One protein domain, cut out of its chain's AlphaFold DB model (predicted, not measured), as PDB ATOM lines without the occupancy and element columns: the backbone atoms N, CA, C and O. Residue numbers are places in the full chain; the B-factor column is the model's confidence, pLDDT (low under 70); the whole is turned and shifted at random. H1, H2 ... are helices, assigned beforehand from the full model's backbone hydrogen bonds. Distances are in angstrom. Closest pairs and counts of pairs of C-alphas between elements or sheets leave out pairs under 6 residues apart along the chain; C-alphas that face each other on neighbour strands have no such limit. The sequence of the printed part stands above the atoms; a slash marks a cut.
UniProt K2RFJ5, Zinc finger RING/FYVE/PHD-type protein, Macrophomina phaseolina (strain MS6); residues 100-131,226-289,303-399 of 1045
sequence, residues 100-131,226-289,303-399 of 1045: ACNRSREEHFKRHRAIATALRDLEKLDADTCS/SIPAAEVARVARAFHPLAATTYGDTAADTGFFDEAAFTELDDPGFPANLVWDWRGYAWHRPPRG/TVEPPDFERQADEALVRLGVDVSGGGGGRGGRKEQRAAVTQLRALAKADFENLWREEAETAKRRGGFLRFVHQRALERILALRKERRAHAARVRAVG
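What this domain is: This is residues 100 to 131, 226 to 289 and 303 to 399 of the 1045 residues of the protein "Zinc finger RING/FYVE/PHD-type protein" of Macrophomina phaseolina (strain MS6) (UniProt K2RFJ5). Two long helices, H1 and H6, run side by side in opposite ways over part of their length, and two shorter helices, H2 on H1 and H5 on H6, pack on them crosswise and meet each other. H6 runs on beyond this core, and from its last end H7 sets off as an arm that touches no helix; its residues 394 to 399 stick out. The printed part has 193 residues with seven named helices, H1 to H7 in order, and no named strand: all helix. It is loose, with a radius of gyration of the C-alphas of 20.4 A, and spans 67 by 47 by 27 A.

Where its parts are: H1, residues 100 to 131, begins with C-alpha 100 at (237.862, 330.138, 148.892) and is 46.8 A long from first to last C-alpha. After a cut come H2, residues 229 to 239, 15.3 A long, and two helices of four residues each, H3, residues 242 to 245, and H4, residues 251 to 254. After the second cut, H5 is residues 309 to 318, 14.1 A long. H6, residues 335 to 372, is the longest helix at 55.3 A and begins with C-alpha 335 at (239.071, 368.512, 136.497). H7, residues 375 to 399, is 35.9 A long and ends with C-alpha 399 at (258.158, 332.540, 172.013).

How they stand to each other: H1 and H6 touch at a shallow tilt of 15 degrees, opposite ways, H6 with residues 336 to 351 alone; their closest C-alphas, of Leu 122 and Ala 340, are 6.1 A apart. H2 touches residues 109 to 116 of H1, about perpendicular at 83 degrees, with the C-alphas of Arg 113 and Val 232 closest at 5.4 A. H5 touches residues 344 to 353 of H6 at a steep tilt of 55 degrees, opposite ways; the closest C-alphas, of Ala 313 and Ala 348, are 5.0 A apart. H2 and H5 touch at a steep tilt of 52 degrees, opposite ways, closest at the C-alphas of Phe 239 and Ala 316, 5.1 A. The helix packing is mostly crossed. H3 and H4 are each close to H2 but not clearly touching it, with closest C-alphas 5.4 A and 7.0 A away. H6 and H7 are only just apart, closest 8.4 A. Each O i to N i+4 pair is within hydrogen-bond range in H1, H2, H5, H6 and H7; H3 and H4 are too short for such a pair.

The domain as a whole: The two C-alphas farthest apart, of Ser 131 and Arg 376, are 68.3 A from each other. Residues 132 to 225 and 290 to 302 are not printed, with C-alpha gaps of 24.3 A and 11.5 A. The link from H5 to H6 is long, with 16 residues. Residues 255 to 289 hold no named element, but 275 to 276 pair antiparallel with 282 to 283. pLDDT is under 70 at residues 244 to 266, 285 to 289 and 326 to 331.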
ATOM      1  N   ALA A 100     238.774 329.011 149.066       90.06
ATOM      2  CA  ALA A 100     237.862 330.138 148.892       90.06
ATOM      3  C   ALA A 100     238.102 331.260 149.922       90.06
ATOM      4  O   ALA A 100     238.000 332.435 149.572       90.06
ATOM      5  N   CYS A 101     238.494 330.906 151.154       89.94
ATOM      6  CA  CYS A 101     238.971 331.853 152.167       89.94
ATOM      7  C   CYS A 101     240.246 332.580 151.650       89.94
ATOM      8  O   CYS A 101     240.272 333.810 151.607       89.94
ATOM      9  N   ASN A 102     241.207 331.837 151.078       90.62
ATOM     10  CA  ASN A 102     242.418 332.385 150.445       90.62
ATOM     11  C   ASN A 102     242.125 333.323 149.252       90.62
ATOM     12  O   ASN A 102     242.634 334.444 149.206       90.62
ATOM     13  N   ARG A 103     241.298 332.901 148.281       92.12
ATOM     14  CA  ARG A 103     240.979 333.723 147.089       92.12
ATOM     15  C   ARG A 103     240.242 335.015 147.450       92.12
ATOM     16  O   ARG A 103     240.518 336.052 146.857       92.12
ATOM     17  N   SER A 104     239.347 334.966 148.439       91.38
ATOM     18  CA  SER A 104     238.689 336.153 149.007       91.38
ATOM     19  C   SER A 104     239.719 337.167 149.526       91.38
ATOM     20  O   SER A 104     239.667 338.339 149.146       91.38
ATOM     21  N   ARG A 105     240.724 336.713 150.291       91.31
ATOM     22  CA  ARG A 105     241.825 337.565 150.773       91.31
ATOM     23  C   ARG A 105     242.690 338.118 149.628       91.31
ATOM     24  O   ARG A 105     243.065 339.288 149.668       91.31
ATOM     25  N   GLU A 106     242.966 337.328 148.587       94.06
ATOM     26  CA  GLU A 106     243.718 337.791 147.406       94.06
ATOM     27  C   GLU A 106     242.970 338.905 146.645       94.06
ATOM     28  O   GLU A 106     243.566 339.926 146.293       94.06
ATOM     29  N   GLU A 107     241.659 338.755 146.429       94.88
ATOM     30  CA  GLU A 107     240.830 339.798 145.810       94.88
ATOM     31  C   GLU A 107     240.675 341.034 146.707       94.88
ATOM     32  O   GLU A 107     240.695 342.159 146.207       94.88
ATOM     33  N   HIS A 108     240.595 340.868 148.029       94.75
ATOM     34  CA  HIS A 108     240.584 341.991 148.976       94.75
ATOM     35  C   HIS A 108     241.873 342.815 148.886       94.75
ATOM     36  O   HIS A 108     241.823 344.033 148.695       94.75
ATOM     37  N   PHE A 109     243.027 342.142 148.883       94.56
ATOM     38  CA  PHE A 109     244.333 342.772 148.692       94.56
ATOM     39  C   PHE A 109     244.452 343.475 147.327       94.56
ATOM     40  O   PHE A 109     244.995 344.579 147.248       94.56
ATOM     41  N   LYS A 110     243.905 342.896 146.246       96.50
ATOM     42  CA  LYS A 110     243.842 343.556 144.924       96.50
ATOM     43  C   LYS A 110     243.023 344.849 144.965       96.50
ATOM     44  O   LYS A 110     243.465 345.841 144.384       96.50
ATOM     45  N   ARG A 111     241.882 344.874 145.667       96.94
ATOM     46  CA  ARG A 111     241.053 346.086 145.826       96.94
ATOM     47  C   ARG A 111     241.781 347.169 146.626       96.94
ATOM     48  O   ARG A 111     241.869 348.300 146.149       96.94
ATOM     49  N   HIS A 112     242.402 346.835 147.762       97.50
ATOM     50  CA  HIS A 112     243.211 347.800 148.531       97.50
ATOM     51  C   HIS A 112     244.414 348.317 147.749       97.50
ATOM     52  O   HIS A 112     244.701 349.513 147.787       97.50
ATOM     53  N   ARG A 113     245.073 347.457 146.968       96.81
ATOM     54  CA  ARG A 113     246.153 347.873 146.072       96.81
ATOM     55  C   ARG A 113     245.661 348.826 144.978       96.81
ATOM     56  O   ARG A 113     246.358 349.789 144.689       96.81
ATOM     57  N   ALA A 114     244.484 348.594 144.393       97.19
ATOM     58  CA  ALA A 114     243.907 349.489 143.385       97.19
ATOM     59  C   ALA A 114     243.545 350.870 143.964       97.19
ATOM     60  O   ALA A 114     243.800 351.888 143.320       97.19
ATOM     61  N   ILE A 115     243.019 350.909 145.194       98.00
ATOM     62  CA  ILE A 115     242.785 352.153 145.942       98.00
ATOM     63  C   ILE A 115     244.119 352.869 146.206       98.00
ATOM     64  O   ILE A 115     244.228 354.061 145.933       98.00
ATOM     65  N   ALA A 116     245.163 352.153 146.639       97.62
ATOM     66  CA  ALA A 116     246.499 352.722 146.831       97.62
ATOM     67  C   ALA A 116     247.106 353.298 145.532       97.62
ATOM     68  O   ALA A 116     247.742 354.350 145.583       97.62
ATOM     69  N   THR A 117     246.858 352.688 144.362       96.81
ATOM     70  CA  THR A 117     247.245 353.277 143.064       96.81
ATOM     71  C   THR A 117     246.577 354.637 142.864       96.81
ATOM     72  O   THR A 117     247.251 355.626 142.592       96.81
ATOM     73  N   ALA A 118     245.254 354.699 143.046       97.00
ATOM     74  CA  ALA A 118     244.478 355.915 142.825       97.00
ATOM     75  C   ALA A 118     244.801 357.025 143.847       97.00
ATOM     76  O   ALA A 118     244.741 358.202 143.496       97.00
ATOM     77  N   LEU A 119     245.208 356.671 145.075       97.50
ATOM     78  CA  LEU A 119     245.758 357.625 146.046       97.50
ATOM     79  C   LEU A 119     247.074 358.231 145.544       97.50
ATOM     80  O   LEU A 119     247.188 359.449 145.500       97.50
ATOM     81  N   ARG A 120     248.034 357.407 145.100       96.25
ATOM     82  CA  ARG A 120     249.302 357.900 144.527       96.25
ATOM     83  C   ARG A 120     249.084 358.804 143.317       96.25
ATOM     84  O   ARG A 120     249.832 359.756 143.119       96.25
ATOM     85  N   ASP A 121     248.101 358.495 142.477       95.38
ATOM     86  CA  ASP A 121     247.801 359.305 141.296       95.38
ATOM     87  C   ASP A 121     247.127 360.642 141.661       95.38
ATOM     88  O   ASP A 121     247.399 361.651 141.011       95.38
ATOM     89  N   LEU A 122     246.351 360.697 142.751       96.00
ATOM     90  CA  LEU A 122     245.876 361.951 143.349       96.00
ATOM     91  C   LEU A 122     247.033 362.757 143.976       96.00
ATOM     92  O   LEU A 122     247.196 363.932 143.653       96.00
ATOM     93  N   GLU A 123     247.885 362.118 144.788       95.62
ATOM     94  CA  GLU A 123     249.066 362.730 145.424       95.62
ATOM     95  C   GLU A 123     250.007 363.383 144.377       95.62
ATOM     96  O   GLU A 123     250.532 364.477 144.602       95.62
ATOM     97  N   LYS A 124     250.170 362.772 143.189       94.94
ATOM     98  CA  LYS A 124     250.901 363.361 142.044       94.94
ATOM     99  C   LYS A 124     250.213 364.605 141.473       94.94
ATOM    100  O   LYS A 124     250.878 365.618 141.258       94.94
ATOM    101  N   LEU A 125     248.900 364.547 141.224       94.25
ATOM    102  CA  LEU A 125     248.133 365.678 140.678       94.25
ATOM    103  C   LEU A 125     248.166 366.897 141.611       94.25
ATOM    104  O   LEU A 125     248.198 368.040 141.139       94.25
ATOM    105  N   ASP A 126     248.205 366.663 142.921       92.88
ATOM    106  CA  ASP A 126     248.331 367.711 143.932       92.88
ATOM    107  C   ASP A 126     249.750 368.310 143.953       92.88
ATOM    108  O   ASP A 126     249.898 369.537 143.979       92.88
ATOM    109  N   ALA A 127     250.800 367.489 143.819       93.12
ATOM    110  CA  ALA A 127     252.182 367.959 143.675       93.12
ATOM    111  C   ALA A 127     252.390 368.812 142.401       93.12
ATOM    112  O   ALA A 127     252.939 369.918 142.472       93.12
ATOM    113  N   ASP A 128     251.865 368.362 141.255       92.19
ATOM    114  CA  ASP A 128     251.868 369.102 139.979       92.19
ATOM    115  C   ASP A 128     251.021 370.386 140.026       92.19
ATOM    116  O   ASP A 128     251.198 371.303 139.213       92.19
ATOM    117  N   THR A 129     250.076 370.472 140.963       87.81
ATOM    118  CA  THR A 129     249.291 371.685 141.224       87.81
ATOM    119  C   THR A 129     250.059 372.657 142.120       87.81
ATOM    120  O   THR A 129     250.108 373.850 141.815       87.81
ATOM    121  N   CYS A 130     250.737 372.159 143.156       84.06
ATOM    122  CA  CYS A 130     251.568 372.962 144.053       84.06
ATOM    123  C   CYS A 130     252.766 373.606 143.325       84.06
ATOM    124  O   CYS A 130     252.974 374.819 143.418       84.06
ATOM    125  N   SER A 131     253.504 372.820 142.531       83.38
ATOM    126  CA  SER A 131     254.701 373.261 141.794       83.38
ATOM    127  C   SER A 131     254.441 374.478 140.887       83.38
ATOM    128  O   SER A 131     255.230 375.426 140.846       83.38
ATOM    129  N   SER A 226     255.708 349.874 141.529       90.44
ATOM    130  CA  SER A 226     255.437 348.999 142.666       90.44
ATOM    131  C   SER A 226     254.869 349.813 143.832       90.44
ATOM    132  O   SER A 226     255.406 350.849 144.226       90.44
ATOM    133  N   ILE A 227     253.741 349.342 144.363       94.25
ATOM    134  CA  ILE A 227     253.106 349.894 145.560       94.25
ATOM    135  C   ILE A 227     253.634 349.082 146.748       94.25
ATOM    136  O   ILE A 227     253.497 347.851 146.720       94.25
ATOM    137  N   PRO A 228     254.257 349.716 147.755       94.81
ATOM    138  CA  PRO A 228     254.803 349.028 148.914       94.81
ATOM    139  C   PRO A 228     253.674 348.480 149.789       94.81
ATOM    140  O   PRO A 228     252.599 349.074 149.893       94.81
ATOM    141  N   ALA A 229     253.938 347.368 150.478       92.75
ATOM    142  CA  ALA A 229     252.967 346.742 151.376       92.75
ATOM    143  C   ALA A 229     252.440 347.721 152.445       92.75
ATOM    144  O   ALA A 229     251.250 347.711 152.741       92.75
ATOM    145  N   ALA A 230     253.289 348.636 152.930       94.88
ATOM    146  CA  ALA A 230     252.926 349.676 153.893       94.88
ATOM    147  C   ALA A 230     251.793 350.614 153.417       94.88
ATOM    148  O   ALA A 230     250.977 351.040 154.232       94.88
ATOM    149  N   GLU A 231     251.687 350.910 152.116       96.12
ATOM    150  CA  GLU A 231     250.583 351.718 151.571       96.12
ATOM    151  C   GLU A 231     249.293 350.908 151.423       96.12
ATOM    152  O   GLU A 231     248.209 351.419 151.701       96.12
ATOM    153  N   VAL A 232     249.395 349.629 151.054       95.94
ATOM    154  CA  VAL A 232     248.231 348.729 151.036       95.94
ATOM    155  C   VAL A 232     247.715 348.513 152.466       95.94
ATOM    156  O   VAL A 232     246.510 348.538 152.688       95.94
ATOM    157  N   ALA A 233     248.611 348.427 153.455       93.12
ATOM    158  CA  ALA A 233     248.276 348.411 154.878       93.12
ATOM    159  C   ALA A 233     247.709 349.758 155.378       93.12
ATOM    160  O   ALA A 233     246.788 349.757 156.194       93.12
ATOM    161  N   ARG A 234     248.189 350.908 154.869       95.94
ATOM    162  CA  ARG A 234     247.589 352.241 155.113       95.94
ATOM    163  C   ARG A 234     246.122 352.254 154.675       95.94
ATOM    164  O   ARG A 234     245.269 352.661 155.458       95.94
ATOM    165  N   VAL A 235     245.822 351.740 153.478       96.62
ATOM    166  CA  VAL A 235     244.443 351.570 152.985       96.62
ATOM    167  C   VAL A 235     243.657 350.578 153.847       96.62
ATOM    168  O   VAL A 235     242.572 350.921 154.309       96.62
ATOM    169  N   ALA A 236     244.199 349.390 154.128       94.94
ATOM    170  CA  ALA A 236     243.505 348.366 154.907       94.94
ATOM    171  C   ALA A 236     243.092 348.869 156.303       94.94
ATOM    172  O   ALA A 236     241.929 348.724 156.677       94.94
ATOM    173  N   ARG A 237     244.001 349.536 157.035       94.12
ATOM    174  CA  ARG A 237     243.707 350.156 158.341       94.12
ATOM    175  C   ARG A 237     242.678 351.283 158.234       94.12
ATOM    176  O   ARG A 237     241.788 351.376 159.077       94.12
ATOM    177  N   ALA A 238     242.773 352.122 157.202       96.25
ATOM    178  CA  ALA A 238     241.836 353.225 157.007       96.25
ATOM    179  C   ALA A 238     240.421 352.758 156.643       96.25
ATOM    180  O   ALA A 238     239.461 353.418 157.028       96.25
ATOM    181  N   PHE A 239     240.265 351.619 155.961       95.75
ATOM    182  CA  PHE A 239     238.957 351.039 155.641       95.75
ATOM    183  C   PHE A 239     238.382 350.212 156.795       95.75
ATOM    184  O   PHE A 239     237.207 350.371 157.136       95.75
ATOM    185  N   HIS A 240     239.218 349.386 157.429       92.19
ATOM    186  CA  HIS A 240     238.824 348.363 158.402       92.19
ATOM    187  C   HIS A 240     239.433 348.655 159.789       92.19
ATOM    188  O   HIS A 240     240.258 347.881 160.271       92.19
ATOM    189  N   PRO A 241     239.052 349.760 160.467       89.12
ATOM    190  CA  PRO A 241     239.741 350.242 161.668       89.12
ATOM    191  C   PRO A 241     239.648 349.266 162.846       89.12
ATOM    192  O   PRO A 241     240.616 349.111 163.581       89.12
ATOM    193  N   LEU A 242     238.535 348.535 162.981       82.00
ATOM    194  CA  LEU A 242     238.395 347.470 163.983       82.00
ATOM    195  C   LEU A 242     239.386 346.316 163.741       82.00
ATOM    196  O   LEU A 242     239.896 345.723 164.684       82.00
ATOM    197  N   ALA A 243     239.716 346.032 162.477       74.38
ATOM    198  CA  ALA A 243     240.747 345.063 162.113       74.38
ATOM    199  C   ALA A 243     242.178 345.630 162.223       74.38
ATOM    200  O   ALA A 243     243.134 344.896 162.006       74.38
ATOM    201  N   ALA A 244     242.340 346.907 162.587       69.69
ATOM    202  CA  ALA A 244     243.615 347.469 163.027       69.69
ATOM    203  C   ALA A 244     243.733 347.421 164.561       69.69
ATOM    204  O   ALA A 244     244.717 346.910 165.091       69.69
ATOM    205  N   THR A 245     242.707 347.888 165.286       67.44
ATOM    206  CA  THR A 245     242.745 348.012 166.754       67.44
ATOM    207  C   THR A 245     242.898 346.679 167.482       67.44
ATOM    208  O   THR A 245     243.590 346.623 168.491       67.44
ATOM    209  N   THR A 246     242.293 345.600 166.981       54.78
ATOM    210  CA  THR A 246     242.308 344.284 167.657       54.78
ATOM    211  C   THR A 246     243.640 343.532 167.502       54.78
ATOM    212  O   THR A 246     243.827 342.489 168.117       54.78
ATOM    213  N   TYR A 247     244.569 344.040 166.685       48.38
ATOM    214  CA  TYR A 247     245.782 343.316 166.280       48.38
ATOM    215  C   TYR A 247     247.099 343.930 166.781       48.38
ATOM    216  O   TYR A 247     248.116 343.238 166.796       48.38
ATOM    217  N   GLY A 248     247.086 345.199 167.203       55.41
ATOM    218  CA  GLY A 248     248.295 345.944 167.570       55.41
ATOM    219  C   GLY A 248     249.218 346.235 166.377       55.41
ATOM    220  O   GLY A 248     249.082 345.665 165.293       55.41
ATOM    221  N   ASP A 249     250.187 347.133 166.567       55.59
ATOM    222  CA  ASP A 249     251.068 347.568 165.472       55.59
ATOM    223  C   ASP A 249     251.987 346.448 164.943       55.59
ATOM    224  O   ASP A 249     252.387 346.469 163.779       55.59
ATOM    225  N   THR A 250     252.260 345.417 165.750       53.16
ATOM    226  CA  THR A 250     253.124 344.277 165.391       53.16
ATOM    227  C   THR A 250     252.555 343.380 164.288       53.16
ATOM    228  O   THR A 250     253.323 342.740 163.568       53.16
ATOM    229  N   ALA A 251     251.233 343.339 164.095       49.88
ATOM    230  CA  ALA A 251     250.616 342.547 163.028       49.88
ATOM    231  C   ALA A 251     250.814 343.152 161.623       49.88
ATOM    232  O   ALA A 251     250.632 342.463 160.618       49.88
ATOM    233  N   ALA A 252     251.197 344.432 161.531       51.91
ATOM    234  CA  ALA A 252     251.404 345.102 160.250       51.91
ATOM    235  C   ALA A 252     252.628 344.574 159.478       51.91
ATOM    236  O   ALA A 252     252.609 344.591 158.247       51.91
ATOM    237  N   ASP A 253     253.657 344.096 160.186       48.00
ATOM    238  CA  ASP A 253     254.929 343.642 159.601       48.00
ATOM    239  C   ASP A 253     254.915 342.165 159.181       48.00
ATOM    240  O   ASP A 253     255.562 341.789 158.204       48.00
ATOM    241  N   THR A 254     254.162 341.306 159.876       52.66
ATOM    242  CA  THR A 254     254.113 339.866 159.555       52.66
ATOM    243  C   THR A 254     253.257 339.555 158.326       52.66
ATOM    244  O   THR A 254     253.354 338.462 157.770       52.66
ATOM    245  N   GLY A 255     252.381 340.483 157.918       52.53
ATOM    246  CA  GLY A 255     251.392 340.277 156.852       52.53
ATOM    247  C   GLY A 255     250.337 339.206 157.166       52.53
ATOM    248  O   GLY A 255     249.523 338.875 156.301       52.53
ATOM    249  N   PHE A 256     250.345 338.659 158.384       46.00
ATOM    250  CA  PHE A 256     249.493 337.559 158.810       46.00
ATOM    251  C   PHE A 256     248.317 338.106 159.622       46.00
ATOM    252  O   PHE A 256     248.466 338.472 160.789       46.00
ATOM    253  N   PHE A 257     247.133 338.144 159.008       50.69
ATOM    254  CA  PHE A 257     245.879 338.333 159.738       50.69
ATOM    255  C   PHE A 257     245.680 337.129 160.675       50.69
ATOM    256  O   PHE A 257     245.248 336.067 160.232       50.69
ATOM    257  N   ASP A 258     246.015 337.286 161.961       49.88
ATOM    258  CA  ASP A 258     245.785 336.267 162.993       49.88
ATOM    259  C   ASP A 258     244.280 336.055 163.241       49.88
ATOM    260  O   ASP A 258     243.658 336.657 164.119       49.88
ATOM    261  N   GLU A 259     243.702 335.156 162.446       51.62
ATOM    262  CA  GLU A 259     242.288 334.751 162.402       51.62
ATOM    263  C   GLU A 259     241.698 334.317 163.766       51.62
ATOM    264  O   GLU A 259     240.477 334.208 163.929       51.62
ATOM    265  N   ALA A 260     242.553 334.123 164.776       46.31
ATOM    266  CA  ALA A 260     242.177 333.932 166.172       46.31
ATOM    267  C   ALA A 260     241.430 335.130 166.798       46.31
ATOM    268  O   ALA A 260     240.702 334.929 167.772       46.31
ATOM    269  N   ALA A 261     241.587 336.351 166.271       51.50
ATOM    270  CA  ALA A 261     241.105 337.577 166.915       51.50
ATOM    271  C   ALA A 261     239.586 337.594 167.180       51.50
ATOM    272  O   ALA A 261     239.168 337.895 168.294       51.50
ATOM    273  N   PHE A 262     238.756 337.243 166.187       55.59
ATOM    274  CA  PHE A 262     237.302 337.120 166.376       55.59
ATOM    275  C   PHE A 262     236.644 336.181 165.353       55.59
ATOM    276  O   PHE A 262     235.770 336.565 164.577       55.59
ATOM    277  N   THR A 263     237.063 334.914 165.338       62.94
ATOM    278  CA  THR A 263     236.253 333.890 164.670       62.94
ATOM    279  C   THR A 263     234.963 333.641 165.465       62.94
ATOM    280  O   THR A 263     234.999 333.240 166.620       62.94
ATOM    281  N   GLU A 264     233.832 333.857 164.799       67.50
ATOM    282  CA  GLU A 264     232.467 333.970 165.340       67.50
ATOM    283  C   GLU A 264     231.962 332.763 166.143       67.50
ATOM    284  O   GLU A 264     231.176 332.924 167.065       67.50
ATOM    285  N   LEU A 265     232.421 331.552 165.809       68.12
ATOM    286  CA  LEU A 265     232.119 330.332 166.575       68.12
ATOM    287  C   LEU A 265     232.615 330.412 168.023       68.12
ATOM    288  O   LEU A 265     232.077 329.736 168.883       68.12
ATOM    289  N   ASP A 266     233.647 331.210 168.285       67.31
ATOM    290  CA  ASP A 266     234.286 331.316 169.593       67.31
ATOM    291  C   ASP A 266     233.772 332.518 170.419       67.31
ATOM    292  O   ASP A 266     234.369 332.854 171.443       67.31
ATOM    293  N   ASP A 267     232.689 333.173 169.983       73.62
ATOM    294  CA  ASP A 267     231.889 334.050 170.847       73.62
ATOM    295  C   ASP A 267     231.277 333.189 171.976       73.62
ATOM    296  O   ASP A 267     230.624 332.185 171.678       73.62
ATOM    297  N   PRO A 268     231.462 333.526 173.270       73.38
ATOM    298  CA  PRO A 268     230.885 332.758 174.376       73.38
ATOM    299  C   PRO A 268     229.347 332.688 174.361       73.38
ATOM    300  O   PRO A 268     228.790 331.813 175.020       73.38
ATOM    301  N   GLY A 269     228.663 333.573 173.627       73.75
ATOM    302  CA  GLY A 269     227.223 333.500 173.381       73.75
ATOM    303  C   GLY A 269     226.827 332.779 172.086       73.75
ATOM    304  O   GLY A 269     225.651 332.793 171.730       73.75
ATOM    305  N   PHE A 270     227.746 332.156 171.343       79.94
ATOM    306  CA  PHE A 270     227.407 331.399 170.131       79.94
ATOM    307  C   PHE A 270     226.664 330.086 170.472       79.94
ATOM    308  O   PHE A 270     227.111 329.355 171.356       79.94
ATOM    309  N   PRO A 271     225.578 329.705 169.763       80.50
ATOM    310  CA  PRO A 271     224.930 330.392 168.639       80.50
ATOM    311  C   PRO A 271     223.803 331.365 169.045       80.50
ATOM    312  O   PRO A 271     223.173 331.941 168.162       80.50
ATOM    313  N   ALA A 272     223.520 331.553 170.337       79.94
ATOM    314  CA  ALA A 272     222.418 332.391 170.831       79.94
ATOM    315  C   ALA A 272     222.540 333.884 170.452       79.94
ATOM    316  O   ALA A 272     221.527 334.541 170.235       79.94
ATOM    317  N   ASN A 273     223.762 334.401 170.291       79.00
ATOM    318  CA  ASN A 273     224.034 335.765 169.815       79.00
ATOM    319  C   ASN A 273     223.743 335.978 168.310       79.00
ATOM    320  O   ASN A 273     223.915 337.089 167.804       79.00
ATOM    321  N   LEU A 274     223.338 334.941 167.565       84.56
ATOM    322  CA  LEU A 274     223.063 335.050 166.131       84.56
ATOM    323  C   LEU A 274     221.647 335.569 165.868       84.56
ATOM    324  O   LEU A 274     220.651 334.933 166.213       84.56
ATOM    325  N   VAL A 275     221.565 336.690 165.156       84.69
ATOM    326  CA  VAL A 275     220.306 337.242 164.654       84.69
ATOM    327  C   VAL A 275     219.912 336.485 163.387       84.69
ATOM    328  O   VAL A 275     220.617 336.537 162.376       84.69
ATOM    329  N   TRP A 276     218.783 335.785 163.437       86.25
ATOM    330  CA  TRP A 276     218.217 335.087 162.284       86.25
ATOM    331  C   TRP A 276     217.257 336.000 161.520       86.25
ATOM    332  O   TRP A 276     216.320 336.540 162.105       86.25
ATOM    333  N   ASP A 277     217.472 336.156 160.212       85.81
ATOM    334  CA  ASP A 277     216.503 336.823 159.335       85.81
ATOM    335  C   ASP A 277     215.482 335.831 158.741       85.81
ATOM    336  O   ASP A 277     215.644 334.609 158.796       85.81
ATOM    337  N   TRP A 278     214.426 336.357 158.112       83.00
ATOM    338  CA  TRP A 278     213.377 335.555 157.461       83.00
ATOM    339  C   TRP A 278     213.856 334.704 156.272       83.00
ATOM    340  O   TRP A 278     213.093 333.892 155.754       83.00
ATOM    341  N   ARG A 279     215.102 334.878 155.816       82.88
ATOM    342  CA  ARG A 279     215.729 334.061 154.764       82.88
ATOM    343  C   ARG A 279     216.514 332.891 155.363       82.88
ATOM    344  O   ARG A 279     217.134 332.120 154.629       82.88
ATOM    345  N   GLY A 280     216.508 332.755 156.691       84.12
ATOM    346  CA  GLY A 280     217.276 331.755 157.417       84.12
ATOM    347  C   GLY A 280     218.784 332.005 157.347       84.12
ATOM    348  O   GLY A 280     219.548 331.033 157.373       84.12
ATOM    349  N   TYR A 281     219.214 333.266 157.206       88.62
ATOM    350  CA  TYR A 281     220.616 333.665 157.337       88.62
ATOM    351  C   TYR A 281     220.905 333.983 158.811       88.62
ATOM    352  O   TYR A 281     220.107 334.649 159.468       88.62
ATOM    353  N   ALA A 282     222.049 333.526 159.321       88.06
ATOM    354  CA  ALA A 282     222.455 333.710 160.713       88.06
ATOM    355  C   ALA A 282     223.547 334.787 160.814       88.06
ATOM    356  O   ALA A 282     224.707 334.542 160.472       88.06
ATOM    357  N   TRP A 283     223.178 335.988 161.255       86.94
ATOM    358  CA  TRP A 283     224.042 337.167 161.301       86.94
ATOM    359  C   TRP A 283     224.665 337.371 162.692       86.94
ATOM    360  O   TRP A 283     223.988 337.239 163.704       86.94
ATOM    361  N   HIS A 284     225.947 337.750 162.753       78.38
ATOM    362  CA  HIS A 284     226.658 338.074 164.010       78.38
ATOM    363  C   HIS A 284     226.597 339.557 164.396       78.38
ATOM    364  O   HIS A 284     226.989 339.952 165.493       78.38
ATOM    365  N   ARG A 285     226.184 340.425 163.468       68.25
ATOM    366  CA  ARG A 285     226.017 341.843 163.777       68.25
ATOM    367  C   ARG A 285     224.652 342.017 164.446       68.25
ATOM    368  O   ARG A 285     223.660 341.690 163.791       68.25
ATOM    369  N   PRO A 286     224.563 342.565 165.674       59.00
ATOM    370  CA  PRO A 286     223.291 343.098 166.142       59.00
ATOM    371  C   PRO A 286     222.808 344.167 165.144       59.00
ATOM    372  O   PRO A 286     223.643 344.821 164.499       59.00
ATOM    373  N   PRO A 287     221.486 344.346 164.969       56.47
ATOM    374  CA  PRO A 287     220.951 345.328 164.031       56.47
ATOM    375  C   PRO A 287     221.524 346.725 164.303       56.47
ATOM    376  O   PRO A 287     221.736 347.116 165.452       56.47
ATOM    377  N   ARG A 288     221.786 347.498 163.238       52.00
ATOM    378  CA  ARG A 288     222.348 348.860 163.323       52.00
ATOM    379  C   ARG A 288     221.298 349.887 163.781       52.00
ATOM    380  O   ARG A 288     220.975 350.838 163.081       52.00
ATOM    381  N   GLY A 289     220.812 349.704 164.999       53.94
ATOM    382  CA  GLY A 289     219.921 350.604 165.716       53.94
ATOM    383  C   GLY A 289     219.919 350.185 167.177       53.94
ATOM    384  O   GLY A 289     219.272 349.207 167.522       53.94
ATOM    385  N   THR A 303     215.162 342.529 159.992       77.81
ATOM    386  CA  THR A 303     215.733 342.623 158.648       77.81
ATOM    387  C   THR A 303     217.067 343.355 158.729       77.81
ATOM    388  O   THR A 303     217.128 344.528 159.088       77.81
ATOM    389  N   VAL A 304     218.151 342.655 158.397       82.75
ATOM    390  CA  VAL A 304     219.505 343.217 158.407       82.75
ATOM    391  C   VAL A 304     219.712 344.074 157.155       82.75
ATOM    392  O   VAL A 304     219.990 343.569 156.064       82.75
ATOM    393  N   GLU A 305     219.541 345.387 157.307       86.94
ATOM    394  CA  GLU A 305     219.720 346.355 156.221       86.94
ATOM    395  C   GLU A 305     221.201 346.527 155.822       86.94
ATOM    396  O   GLU A 305     222.088 346.494 156.685       86.94
ATOM    397  N   PRO A 306     221.499 346.733 154.522       90.31
ATOM    398  CA  PRO A 306     222.840 347.090 154.077       90.31
ATOM    399  C   PRO A 306     223.251 348.455 154.648       90.31
ATOM    400  O   PRO A 306     222.436 349.378 154.681       90.31
ATOM    401  N   PRO A 307     224.511 348.628 155.078       92.12
ATOM    402  CA  PRO A 307     224.978 349.919 155.553       92.12
ATOM    403  C   PRO A 307     225.111 350.922 154.398       92.12
ATOM    404  O   PRO A 307     225.292 350.548 153.241       92.12
ATOM    405  N   ASP A 308     225.094 352.211 154.734       95.50
ATOM    406  CA  ASP A 308     225.388 353.296 153.797       95.50
ATOM    407  C   ASP A 308     226.847 353.216 153.303       95.50
ATOM    408  O   ASP A 308     227.782 353.715 153.937       95.50
ATOM    409  N   PHE A 309     227.039 352.544 152.165       96.00
ATOM    410  CA  PHE A 309     228.348 352.330 151.552       96.00
ATOM    411  C   PHE A 309     229.004 353.624 151.056       96.00
ATOM    412  O   PHE A 309     230.228 353.665 150.953       96.00
ATOM    413  N   GLU A 310     228.229 354.668 150.745       96.44
ATOM    414  CA  GLU A 310     228.774 355.953 150.289       96.44
ATOM    415  C   GLU A 310     229.330 356.739 151.471       96.44
ATOM    416  O   GLU A 310     230.476 357.184 151.423       96.44
ATOM    417  N   ARG A 311     228.597 356.795 152.586       96.31
ATOM    418  CA  ARG A 311     229.113 357.394 153.817       96.31
ATOM    419  C   ARG A 311     230.297 356.610 154.382       96.31
ATOM    420  O   ARG A 311     231.268 357.226 154.805       96.31
ATOM    421  N   GLN A 312     230.284 355.273 154.339       96.31
ATOM    422  CA  GLN A 312     231.448 354.478 154.767       96.31
ATOM    423  C   GLN A 312     232.669 354.665 153.850       96.31
ATOM    424  O   GLN A 312     233.793 354.725 154.353       96.31
ATOM    425  N   ALA A 313     232.465 354.803 152.535       97.06
ATOM    426  CA  ALA A 313     233.521 355.159 151.588       97.06
ATOM    427  C   ALA A 313     234.122 356.537 151.899       97.06
ATOM    428  O   ALA A 313     235.342 356.662 151.996       97.06
ATOM    429  N   ASP A 314     233.282 357.546 152.125       96.88
ATOM    430  CA  ASP A 314     233.718 358.902 152.462       96.88
ATOM    431  C   ASP A 314     234.436 358.961 153.817       96.88
ATOM    432  O   ASP A 314     235.536 359.506 153.904       96.88
ATOM    433  N   GLU A 315     233.891 358.328 154.862       96.88
ATOM    434  CA  GLU A 315     234.545 358.213 156.172       96.88
ATOM    435  C   GLU A 315     235.935 357.543 156.065       96.88
ATOM    436  O   GLU A 315     236.847 357.901 156.813       96.88
ATOM    437  N   ALA A 316     236.111 356.556 155.175       97.06
ATOM    438  CA  ALA A 316     237.386 355.860 154.953       97.06
ATOM    439  C   ALA A 316     238.382 356.678 154.110       97.06
ATOM    440  O   ALA A 316     239.588 356.622 154.351       97.06
ATOM    441  N   LEU A 317     237.895 357.474 153.156       97.56
ATOM    442  CA  LEU A 317     238.716 358.387 152.358       97.56
ATOM    443  C   LEU A 317     239.184 359.603 153.174       97.56
ATOM    444  O   LEU A 317     240.350 359.985 153.068       97.56
ATOM    445  N   VAL A 318     238.356 360.127 154.084       97.06
ATOM    446  CA  VAL A 318     238.779 361.135 155.076       97.06
ATOM    447  C   VAL A 318     239.876 360.578 155.992       97.06
ATOM    448  O   VAL A 318     240.872 361.256 156.234       97.06
ATOM    449  N   ARG A 319     239.771 359.309 156.424       96.94
ATOM    450  CA  ARG A 319     240.840 358.595 157.160       96.94
ATOM    451  C   ARG A 319     242.147 358.427 156.361       96.94
ATOM    452  O   ARG A 319     243.182 358.145 156.960       96.94
ATOM    453  N   LEU A 320     242.120 358.617 155.040       97.44
ATOM    454  CA  LEU A 320     243.292 358.628 154.151       97.44
ATOM    455  C   LEU A 320     243.787 360.043 153.805       97.44
ATOM    456  O   LEU A 320     244.749 360.171 153.053       97.44
ATOM    457  N   GLY A 321     243.159 361.096 154.342       96.81
ATOM    458  CA  GLY A 321     243.493 362.492 154.044       96.81
ATOM    459  C   GLY A 321     242.911 363.025 152.728       96.81
ATOM    460  O   GLY A 321     243.300 364.104 152.290       96.81
ATOM    461  N   VAL A 322     241.985 362.299 152.093       96.62
ATOM    462  CA  VAL A 322     241.330 362.726 150.846       96.62
ATOM    463  C   VAL A 322     240.150 363.643 151.172       96.62
ATOM    464  O   VAL A 322     239.214 363.227 151.857       96.62
ATOM    465  N   ASP A 323     240.150 364.872 150.645       94.69
ATOM    466  CA  ASP A 323     239.001 365.773 150.788       94.69
ATOM    467  C   ASP A 323     237.832 365.347 149.884       94.69
ATOM    468  O   ASP A 323     237.774 365.628 148.684       94.69
ATOM    469  N   VAL A 324     236.861 364.675 150.494       94.62
ATOM    470  CA  VAL A 324     235.603 364.265 149.859       94.62
ATOM    471  C   VAL A 324     234.557 365.395 149.807       94.62
ATOM    472  O   VAL A 324     233.549 365.278 149.102       94.62
ATOM    473  N   SER A 325     234.792 366.518 150.494       89.69
ATOM    474  CA  SER A 325     233.827 367.612 150.720       89.69
ATOM    475  C   SER A 325     233.585 368.507 149.495       89.69
ATOM    476  O   SER A 325     232.687 369.351 149.506       89.69
ATOM    477  N   GLY A 326     234.374 368.341 148.426       66.81
ATOM    478  CA  GLY A 326     234.505 369.254 147.279       66.81
ATOM    479  C   GLY A 326     233.280 369.489 146.372       66.81
ATOM    480  O   GLY A 326     233.447 369.978 145.252       66.81
ATOM    481  N   GLY A 327     232.057 369.173 146.809       59.19
ATOM    482  CA  GLY A 327     230.822 369.473 146.071       59.19
ATOM    483  C   GLY A 327     230.472 370.970 146.011       59.19
ATOM    484  O   GLY A 327     229.798 371.409 145.080       59.19
ATOM    485  N   GLY A 328     230.946 371.772 146.973       51.84
ATOM    486  CA  GLY A 328     230.573 373.183 147.126       51.84
ATOM    487  C   GLY A 328     231.614 374.194 146.625       51.84
ATOM    488  O   GLY A 328     232.642 374.406 147.258       51.84
ATOM    489  N   GLY A 329     231.310 374.907 145.536       57.38
ATOM    490  CA  GLY A 329     231.827 376.261 145.248       57.38
ATOM    491  C   GLY A 329     233.302 376.445 144.838       57.38
ATOM    492  O   GLY A 329     233.604 377.415 144.143       57.38
ATOM    493  N   GLY A 330     234.219 375.540 145.197       61.97
ATOM    494  CA  GLY A 330     235.665 375.671 144.962       61.97
ATOM    495  C   GLY A 330     236.085 375.629 143.484       61.97
ATOM    496  O   GLY A 330     236.538 374.597 142.989       61.97
ATOM    497  N   ARG A 331     235.969 376.757 142.763       65.62
ATOM    498  CA  ARG A 331     236.249 376.884 141.312       65.62
ATOM    499  C   ARG A 331     237.699 376.583 140.875       65.62
ATOM    500  O   ARG A 331     237.934 376.520 139.675       65.62
ATOM    501  N   GLY A 332     238.649 376.418 141.800       70.38
ATOM    502  CA  GLY A 332     240.077 376.237 141.489       70.38
ATOM    503  C   GLY A 332     240.564 374.793 141.288       70.38
ATOM    504  O   GLY A 332     241.609 374.603 140.672       70.38
ATOM    505  N   GLY A 333     239.847 373.779 141.789       74.56
ATOM    506  CA  GLY A 333     240.300 372.379 141.708       74.56
ATOM    507  C   GLY A 333     240.315 371.843 140.271       74.56
ATOM    508  O   GLY A 333     239.317 371.985 139.554       74.56
ATOM    509  N   ARG A 334     241.424 371.214 139.847       85.88
ATOM    510  CA  ARG A 334     241.577 370.669 138.483       85.88
ATOM    511  C   ARG A 334     240.513 369.599 138.200       85.88
ATOM    512  O   ARG A 334     240.140 368.816 139.073       85.88
ATOM    513  N   LYS A 335     240.052 369.522 136.944       92.38
ATOM    514  CA  LYS A 335     239.071 368.512 136.497       92.38
ATOM    515  C   LYS A 335     239.559 367.080 136.770       92.38
ATOM    516  O   LYS A 335     238.757 366.231 137.147       92.38
ATOM    517  N   GLU A 336     240.861 366.841 136.614       93.31
ATOM    518  CA  GLU A 336     241.518 365.552 136.871       93.31
ATOM    519  C   GLU A 336     241.473 365.161 138.351       93.31
ATOM    520  O   GLU A 336     241.061 364.053 138.668       93.31
ATOM    521  N   GLN A 337     241.793 366.090 139.259       93.38
ATOM    522  CA  GLN A 337     241.735 365.880 140.712       93.38
ATOM    523  C   GLN A 337     240.325 365.443 141.152       93.38
ATOM    524  O   GLN A 337     240.157 364.450 141.858       93.38
ATOM    525  N   ARG A 338     239.282 366.118 140.645       92.44
ATOM    526  CA  ARG A 338     237.881 365.740 140.907       92.44
ATOM    527  C   ARG A 338     237.526 364.361 140.339       92.44
ATOM    528  O   ARG A 338     236.774 363.618 140.971       92.44
ATOM    529  N   ALA A 339     238.058 364.006 139.167       94.12
ATOM    530  CA  ALA A 339     237.863 362.686 138.571       94.12
ATOM    531  C   ALA A 339     238.549 361.582 139.398       94.12
ATOM    532  O   ALA A 339     237.924 360.559 139.664       94.12
ATOM    533  N   ALA A 340     239.770 361.823 139.885       95.38
ATOM    534  CA  ALA A 340     240.498 360.914 140.768       95.38
ATOM    535  C   ALA A 340     239.775 360.700 142.112       95.38
ATOM    536  O   ALA A 340     239.591 359.557 142.522       95.38
ATOM    537  N   VAL A 341     239.261 361.758 142.755       95.56
ATOM    538  CA  VAL A 341     238.437 361.631 143.979       95.56
ATOM    539  C   VAL A 341     237.133 360.863 143.710       95.56
ATOM    540  O   VAL A 341     236.713 360.045 144.528       95.56
ATOM    541  N   THR A 342     236.512 361.051 142.541       95.88
ATOM    542  CA  THR A 342     235.313 360.289 142.136       95.88
ATOM    543  C   THR A 342     235.633 358.807 141.906       95.88
ATOM    544  O   THR A 342     234.880 357.934 142.333       95.88
ATOM    545  N   GLN A 343     236.777 358.504 141.289       96.88
ATOM    546  CA  GLN A 343     237.264 357.138 141.102       96.88
ATOM    547  C   GLN A 343     237.610 356.471 142.442       96.88
ATOM    548  O   GLN A 343     237.255 355.312 142.652       96.88
ATOM    549  N   LEU A 344     238.241 357.201 143.366       97.56
ATOM    550  CA  LEU A 344     238.513 356.741 144.730       97.56
ATOM    551  C   LEU A 344     237.220 356.409 145.481       97.56
ATOM    552  O   LEU A 344     237.126 355.319 146.036       97.56
ATOM    553  N   ARG A 345     236.200 357.279 145.428       97.25
ATOM    554  CA  ARG A 345     234.856 357.005 145.977       97.25
ATOM    555  C   ARG A 345     234.238 355.734 145.394       97.25
ATOM    556  O   ARG A 345     233.754 354.895 146.147       97.25
ATOM    557  N   ALA A 346     234.296 355.553 144.073       97.62
ATOM    558  CA  ALA A 346     233.752 354.366 143.413       97.62
ATOM    559  C   ALA A 346     234.480 353.070 143.827       97.62
ATOM    560  O   ALA A 346     233.830 352.073 144.138       97.62
ATOM    561  N   LEU A 347     235.818 353.088 143.891       97.88
ATOM    562  CA  LEU A 347     236.620 351.956 144.373       97.88
ATOM    563  C   LEU A 347     236.368 351.664 145.862       97.88
ATOM    564  O   LEU A 347     236.286 350.501 146.254       97.88
ATOM    565  N   ALA A 348     236.218 352.709 146.675       97.81
ATOM    566  CA  ALA A 348     235.963 352.606 148.105       97.81
ATOM    567  C   ALA A 348     234.589 351.983 148.398       97.81
ATOM    568  O   ALA A 348     234.500 350.998 149.134       97.81
ATOM    569  N   LYS A 349     233.533 352.498 147.751       97.31
ATOM    570  CA  LYS A 349     232.175 351.943 147.808       97.31
ATOM    571  C   LYS A 349     232.173 350.469 147.393       97.31
ATOM    572  O   LYS A 349     231.603 349.632 148.089       97.31
ATOM    573  N   ALA A 350     232.890 350.136 146.317       97.06
ATOM    574  CA  ALA A 350     233.009 348.767 145.836       97.06
ATOM    575  C   ALA A 350     233.736 347.819 146.816       97.06
ATOM    576  O   ALA A 350     233.388 346.639 146.840       97.06
ATOM    577  N   ASP A 351     234.704 348.257 147.640       97.38
ATOM    578  CA  ASP A 351     235.274 347.375 148.684       97.38
ATOM    579  C   ASP A 351     234.225 347.045 149.753       97.38
ATOM    580  O   ASP A 351     234.038 345.870 150.073       97.38
ATOM    581  N   PHE A 352     233.482 348.045 150.240       96.62
ATOM    582  CA  PHE A 352     232.432 347.834 151.242       96.62
ATOM    583  C   PHE A 352     231.253 347.002 150.707       96.62
ATOM    584  O   PHE A 352     230.792 346.096 151.399       96.62
ATOM    585  N   GLU A 353     230.817 347.215 149.462       96.12
ATOM    586  CA  GLU A 353     229.796 346.381 148.807       96.12
ATOM    587  C   GLU A 353     230.250 344.928 148.585       96.12
ATOM    588  O   GLU A 353     229.420 344.015 148.582       96.12
ATOM    589  N   ASN A 354     231.543 344.690 148.338       95.19
ATOM    590  CA  ASN A 354     232.085 343.333 148.226       95.19
ATOM    591  C   ASN A 354     232.198 342.674 149.605       95.19
ATOM    592  O   ASN A 354     231.758 341.536 149.757       95.19
ATOM    593  N   LEU A 355     232.708 343.390 150.616       93.25
ATOM    594  CA  LEU A 355     232.778 342.892 151.991       93.25
ATOM    595  C   LEU A 355     231.384 342.534 152.523       93.25
ATOM    596  O   LEU A 355     231.199 341.441 153.046       93.25
ATOM    597  N   TRP A 356     230.385 343.393 152.316       93.88
ATOM    598  CA  TRP A 356     229.007 343.117 152.728       93.88
ATOM    599  C   TRP A 356     228.410 341.888 152.036       93.88
ATOM    600  O   TRP A 356     227.704 341.102 152.664       93.88
ATOM    601  N   ARG A 357     228.715 341.677 150.749       93.94
ATOM    602  CA  ARG A 357     228.306 340.458 150.034       93.94
ATOM    603  C   ARG A 357     229.003 339.209 150.572       93.94
ATOM    604  O   ARG A 357     228.351 338.173 150.668       93.94
ATOM    605  N   GLU A 358     230.274 339.297 150.965       92.06
ATOM    606  CA  GLU A 358     230.951 338.201 151.668       92.06
ATOM    607  C   GLU A 358     230.343 337.933 153.053       92.06
ATOM    608  O   GLU A 358     230.148 336.769 153.403       92.06
ATOM    609  N   GLU A 359     230.007 338.969 153.828       90.62
ATOM    610  CA  GLU A 359     229.348 338.831 155.136       90.62
ATOM    611  C   GLU A 359     227.958 338.193 154.998       90.62
ATOM    612  O   GLU A 359     227.659 337.231 155.703       90.62
ATOM    613  N   ALA A 360     227.144 338.647 154.040       90.44
ATOM    614  CA  ALA A 360     225.816 338.099 153.762       90.44
ATOM    615  C   ALA A 360     225.867 336.629 153.308       90.44
ATOM    616  O   ALA A 360     225.120 335.788 153.811       90.44
ATOM    617  N   GLU A 361     226.781 336.283 152.396       92.06
ATOM    618  CA  GLU A 361     227.013 334.889 152.001       92.06
ATOM    619  C   GLU A 361     227.554 334.045 153.166       92.06
ATOM    620  O   GLU A 361     227.187 332.879 153.295       92.06
ATOM    621  N   THR A 362     228.363 334.618 154.060       91.38
ATOM    622  CA  THR A 362     228.848 333.929 155.268       91.38
ATOM    623  C   THR A 362     227.716 333.687 156.273       91.38
ATOM    624  O   THR A 362     227.620 332.591 156.824       91.38
ATOM    625  N   ALA A 363     226.817 334.653 156.483       90.06
ATOM    626  CA  ALA A 363     225.624 334.509 157.326       90.06
ATOM    627  C   ALA A 363     224.654 333.444 156.781       90.06
ATOM    628  O   ALA A 363     224.166 332.587 157.521       90.06
ATOM    629  N   LYS A 364     224.442 333.426 155.462       91.75
ATOM    630  CA  LYS A 364     223.676 332.398 154.743       91.75
ATOM    631  C   LYS A 364     224.286 330.997 154.882       91.75
ATOM    632  O   LYS A 364     223.580 330.051 155.233       91.75
ATOM    633  N   ARG A 365     225.599 330.857 154.655       93.00
ATOM    634  CA  ARG A 365     226.320 329.571 154.762       93.00
ATOM    635  C   ARG A 365     226.349 329.036 156.186       93.00
ATOM    636  O   ARG A 365     226.152 327.842 156.376       93.00
ATOM    637  N   ARG A 366     226.525 329.918 157.171       91.94
ATOM    638  CA  ARG A 366     226.386 329.617 158.600       91.94
ATOM    639  C   ARG A 366     224.984 329.148 158.952       91.94
ATOM    640  O   ARG A 366     224.854 328.159 159.655       91.94
ATOM    641  N   GLY A 367     223.952 329.824 158.444       91.19
ATOM    642  CA  GLY A 367     222.564 329.419 158.648       91.19
ATOM    643  C   GLY A 367     222.308 327.996 158.149       91.19
ATOM    644  O   GLY A 367     221.693 327.204 158.854       91.19
ATOM    645  N   GLY A 368     222.848 327.640 156.975       91.88
ATOM    646  CA  GLY A 368     222.843 326.257 156.482       91.88
ATOM    647  C   GLY A 368     223.649 325.305 157.366       91.88
ATOM    648  O   GLY A 368     223.125 324.290 157.809       91.88
ATOM    649  N   PHE A 369     224.899 325.655 157.684       92.75
ATOM    650  CA  PHE A 369     225.776 324.832 158.522       92.75
ATOM    651  C   PHE A 369     225.166 324.530 159.899       92.75
ATOM    652  O   PHE A 369     225.266 323.402 160.362       92.75
ATOM    653  N   LEU A 370     224.506 325.504 160.532       91.62
ATOM    654  CA  LEU A 370     223.856 325.346 161.837       91.62
ATOM    655  C   LEU A 370     222.563 324.523 161.790       91.62
ATOM    656  O   LEU A 370     222.196 323.946 162.806       91.62
ATOM    657  N   ARG A 371     221.897 324.427 160.631       90.69
ATOM    658  CA  ARG A 371     220.807 323.458 160.413       90.69
ATOM    659  C   ARG A 371     221.341 322.040 160.170       90.69
ATOM    660  O   ARG A 371     220.710 321.079 160.587       90.69
ATOM    661  N   PHE A 372     222.496 321.923 159.514       90.38
ATOM    662  CA  PHE A 372     223.126 320.648 159.157       90.38
ATOM    663  C   PHE A 372     223.905 319.989 160.313       90.38
ATOM    664  O   PHE A 372     223.923 318.765 160.444       90.38
ATOM    665  N   VAL A 373     224.598 320.771 161.146       92.06
ATOM    666  CA  VAL A 373     225.506 320.239 162.170       92.06
ATOM    667  C   VAL A 373     224.751 319.774 163.417       92.06
ATOM    668  O   VAL A 373     224.045 320.539 164.066       92.06
ATOM    669  N   HIS A 374     224.946 318.516 163.820       91.00
ATOM    670  CA  HIS A 374     224.455 318.045 165.116       91.00
ATOM    671  C   HIS A 374     225.106 318.815 166.275       91.00
ATOM    672  O   HIS A 374     226.320 319.023 166.279       91.00
ATOM    673  N   GLN A 375     224.327 319.117 167.317       90.62
ATOM    674  CA  GLN A 375     224.775 319.812 168.532       90.62
ATOM    675  C   GLN A 375     226.087 319.241 169.113       90.62
ATOM    676  O   GLN A 375     227.054 319.974 169.298       90.62
ATOM    677  N   ARG A 376     226.189 317.910 169.268       90.44
ATOM    678  CA  ARG A 376     227.416 317.233 169.745       90.44
ATOM    679  C   ARG A 376     228.636 317.433 168.837       90.44
ATOM    680  O   ARG A 376     229.771 317.368 169.303       90.44
ATOM    681  N   ALA A 377     228.434 317.620 167.532       90.00
ATOM    682  CA  ALA A 377     229.512 317.905 166.586       90.00
ATOM    683  C   ALA A 377     229.937 319.377 166.653       90.00
ATOM    684  O   ALA A 377     231.134 319.667 166.608       90.00
ATOM    685  N   LEU A 378     228.980 320.289 166.844       91.69
ATOM    686  CA  LEU A 378     229.250 321.697 167.112       91.69
ATOM    687  C   LEU A 378     230.064 321.867 168.406       91.69
ATOM    688  O   LEU A 378     231.123 322.483 168.378       91.69
ATOM    689  N   GLU A 379     229.654 321.229 169.501       90.56
ATOM    690  CA  GLU A 379     230.368 321.242 170.788       90.56
ATOM    691  C   GLU A 379     231.828 320.765 170.663       90.56
ATOM    692  O   GLU A 379     232.735 321.405 171.200       90.56
ATOM    693  N   ARG A 380     232.095 319.707 169.878       90.75
ATOM    694  CA  ARG A 380     233.473 319.269 169.570       90.75
ATOM    695  C   ARG A 380     234.264 320.310 168.772       90.75
ATOM    696  O   ARG A 380     235.430 320.542 169.082       90.75
ATOM    697  N   ILE A 381     233.657 320.947 167.767       90.00
ATOM    698  CA  ILE A 381     234.291 322.035 166.996       90.00
ATOM    699  C   ILE A 381     234.686 323.189 167.928       90.00
ATOM    700  O   ILE A 381     235.802 323.702 167.814       90.00
ATOM    701  N   LEU A 382     233.802 323.574 168.852       89.00
ATOM    702  CA  LEU A 382     234.038 324.637 169.832       89.00
ATOM    703  C   LEU A 382     235.170 324.275 170.803       89.00
ATOM    704  O   LEU A 382     236.118 325.046 170.963       89.00
ATOM    705  N   ALA A 383     235.130 323.077 171.390       89.31
ATOM    706  CA  ALA A 383     236.167 322.593 172.301       89.31
ATOM    707  C   ALA A 383     237.556 322.573 171.637       89.31
ATOM    708  O   ALA A 383     238.510 323.135 172.176       89.31
ATOM    709  N   LEU A 384     237.659 322.021 170.422       86.88
ATOM    710  CA  LEU A 384     238.917 321.952 169.672       86.88
ATOM    711  C   LEU A 384     239.432 323.337 169.248       86.88
ATOM    712  O   LEU A 384     240.642 323.536 169.151       86.88
ATOM    713  N   ARG A 385     238.559 324.325 169.006       85.25
ATOM    714  CA  ARG A 385     238.985 325.713 168.736       85.25
ATOM    715  C   ARG A 385     239.463 326.430 169.994       85.25
ATOM    716  O   ARG A 385     240.507 327.083 169.945       85.25
ATOM    717  N   LYS A 386     238.785 326.240 171.128       86.69
ATOM    718  CA  LYS A 386     239.240 326.716 172.445       86.69
ATOM    719  C   LYS A 386     240.617 326.143 172.797       86.69
ATOM    720  O   LYS A 386     241.504 326.891 173.208       86.69
ATOM    721  N   GLU A 387     240.836 324.850 172.551       87.56
ATOM    722  CA  GLU A 387     242.136 324.197 172.736       87.56
ATOM    723  C   GLU A 387     243.216 324.779 171.806       87.56
ATOM    724  O   GLU A 387     244.290 325.158 172.275       87.56
ATOM    725  N   ARG A 388     242.922 324.936 170.505       83.56
ATOM    726  CA  ARG A 388     243.823 325.573 169.521       83.56
ATOM    727  C   ARG A 388     244.242 326.978 169.935       83.56
ATOM    728  O   ARG A 388     245.426 327.301 169.862       83.56
ATOM    729  N   ARG A 389     243.289 327.799 170.385       81.38
ATOM    730  CA  ARG A 389     243.537 329.156 170.899       81.38
ATOM    731  C   ARG A 389     244.444 329.117 172.129       81.38
ATOM    732  O   ARG A 389     245.423 329.855 172.179       81.38
ATOM    733  N   ALA A 390     244.184 328.212 173.075       86.44
ATOM    734  CA  ALA A 390     245.026 328.030 174.257       86.44
ATOM    735  C   ALA A 390     246.443 327.531 173.905       86.44
ATOM    736  O   ALA A 390     247.417 327.995 174.493       86.44
ATOM    737  N   HIS A 391     246.585 326.636 172.923       85.44
ATOM    738  CA  HIS A 391     247.886 326.198 172.409       85.44
ATOM    739  C   HIS A 391     248.642 327.356 171.738       85.44
ATOM    740  O   HIS A 391     249.791 327.607 172.087       85.44
ATOM    741  N   ALA A 392     247.998 328.112 170.842       81.81
ATOM    742  CA  ALA A 392     248.602 329.277 170.192       81.81
ATOM    743  C   ALA A 392     249.017 330.362 171.204       81.81
ATOM    744  O   ALA A 392     250.092 330.945 171.074       81.81
ATOM    745  N   ALA A 393     248.217 330.589 172.252       84.31
ATOM    746  CA  ALA A 393     248.566 331.483 173.354       84.31
ATOM    747  C   ALA A 393     249.799 330.991 174.136       84.31
ATOM    748  O   ALA A 393     250.700 331.786 174.395       84.31
ATOM    749  N   ARG A 394     249.896 329.685 174.445       88.88
ATOM    750  CA  ARG A 394     251.095 329.092 175.072       88.88
ATOM    751  C   ARG A 394     252.334 329.222 174.183       88.88
ATOM    752  O   ARG A 394     253.378 329.638 174.671       88.88
ATOM    753  N   VAL A 395     252.219 328.934 172.883       85.25
ATOM    754  CA  VAL A 395     253.324 329.082 171.917       85.25
ATOM    755  C   VAL A 395     253.789 330.538 171.826       85.25
ATOM    756  O   VAL A 395     254.992 330.786 171.840       85.25
ATOM    757  N   ARG A 396     252.867 331.512 171.817       83.06
ATOM    758  CA  ARG A 396     253.217 332.941 171.879       83.06
ATOM    759  C   ARG A 396     253.918 333.317 173.186       83.06
ATOM    760  O   ARG A 396     254.944 333.983 173.132       83.06
ATOM    761  N   ALA A 397     253.412 332.867 174.335       87.06
ATOM    762  CA  ALA A 397     254.022 333.148 175.636       87.06
ATOM    763  C   ALA A 397     255.461 332.603 175.732       87.06
ATOM    764  O   ALA A 397     256.368 333.332 176.123       87.06
ATOM    765  N   VAL A 398     255.692 331.359 175.296       91.00
ATOM    766  CA  VAL A 398     257.038 330.757 175.246       91.00
ATOM    767  C   VAL A 398     257.936 331.472 174.229       91.00
ATOM    768  O   VAL A 398     259.093 331.753 174.526       91.00
ATOM    769  N   GLY A 399     257.407 331.830 173.054       79.06
ATOM    770  CA  GLY A 399     258.158 332.540 172.013       79.06
ATOM    771  C   GLY A 399     258.656 333.930 172.433       79.06
ATOM    772  O   GLY A 399     259.720 334.346 171.986       79.06
TER     773      GLY A 399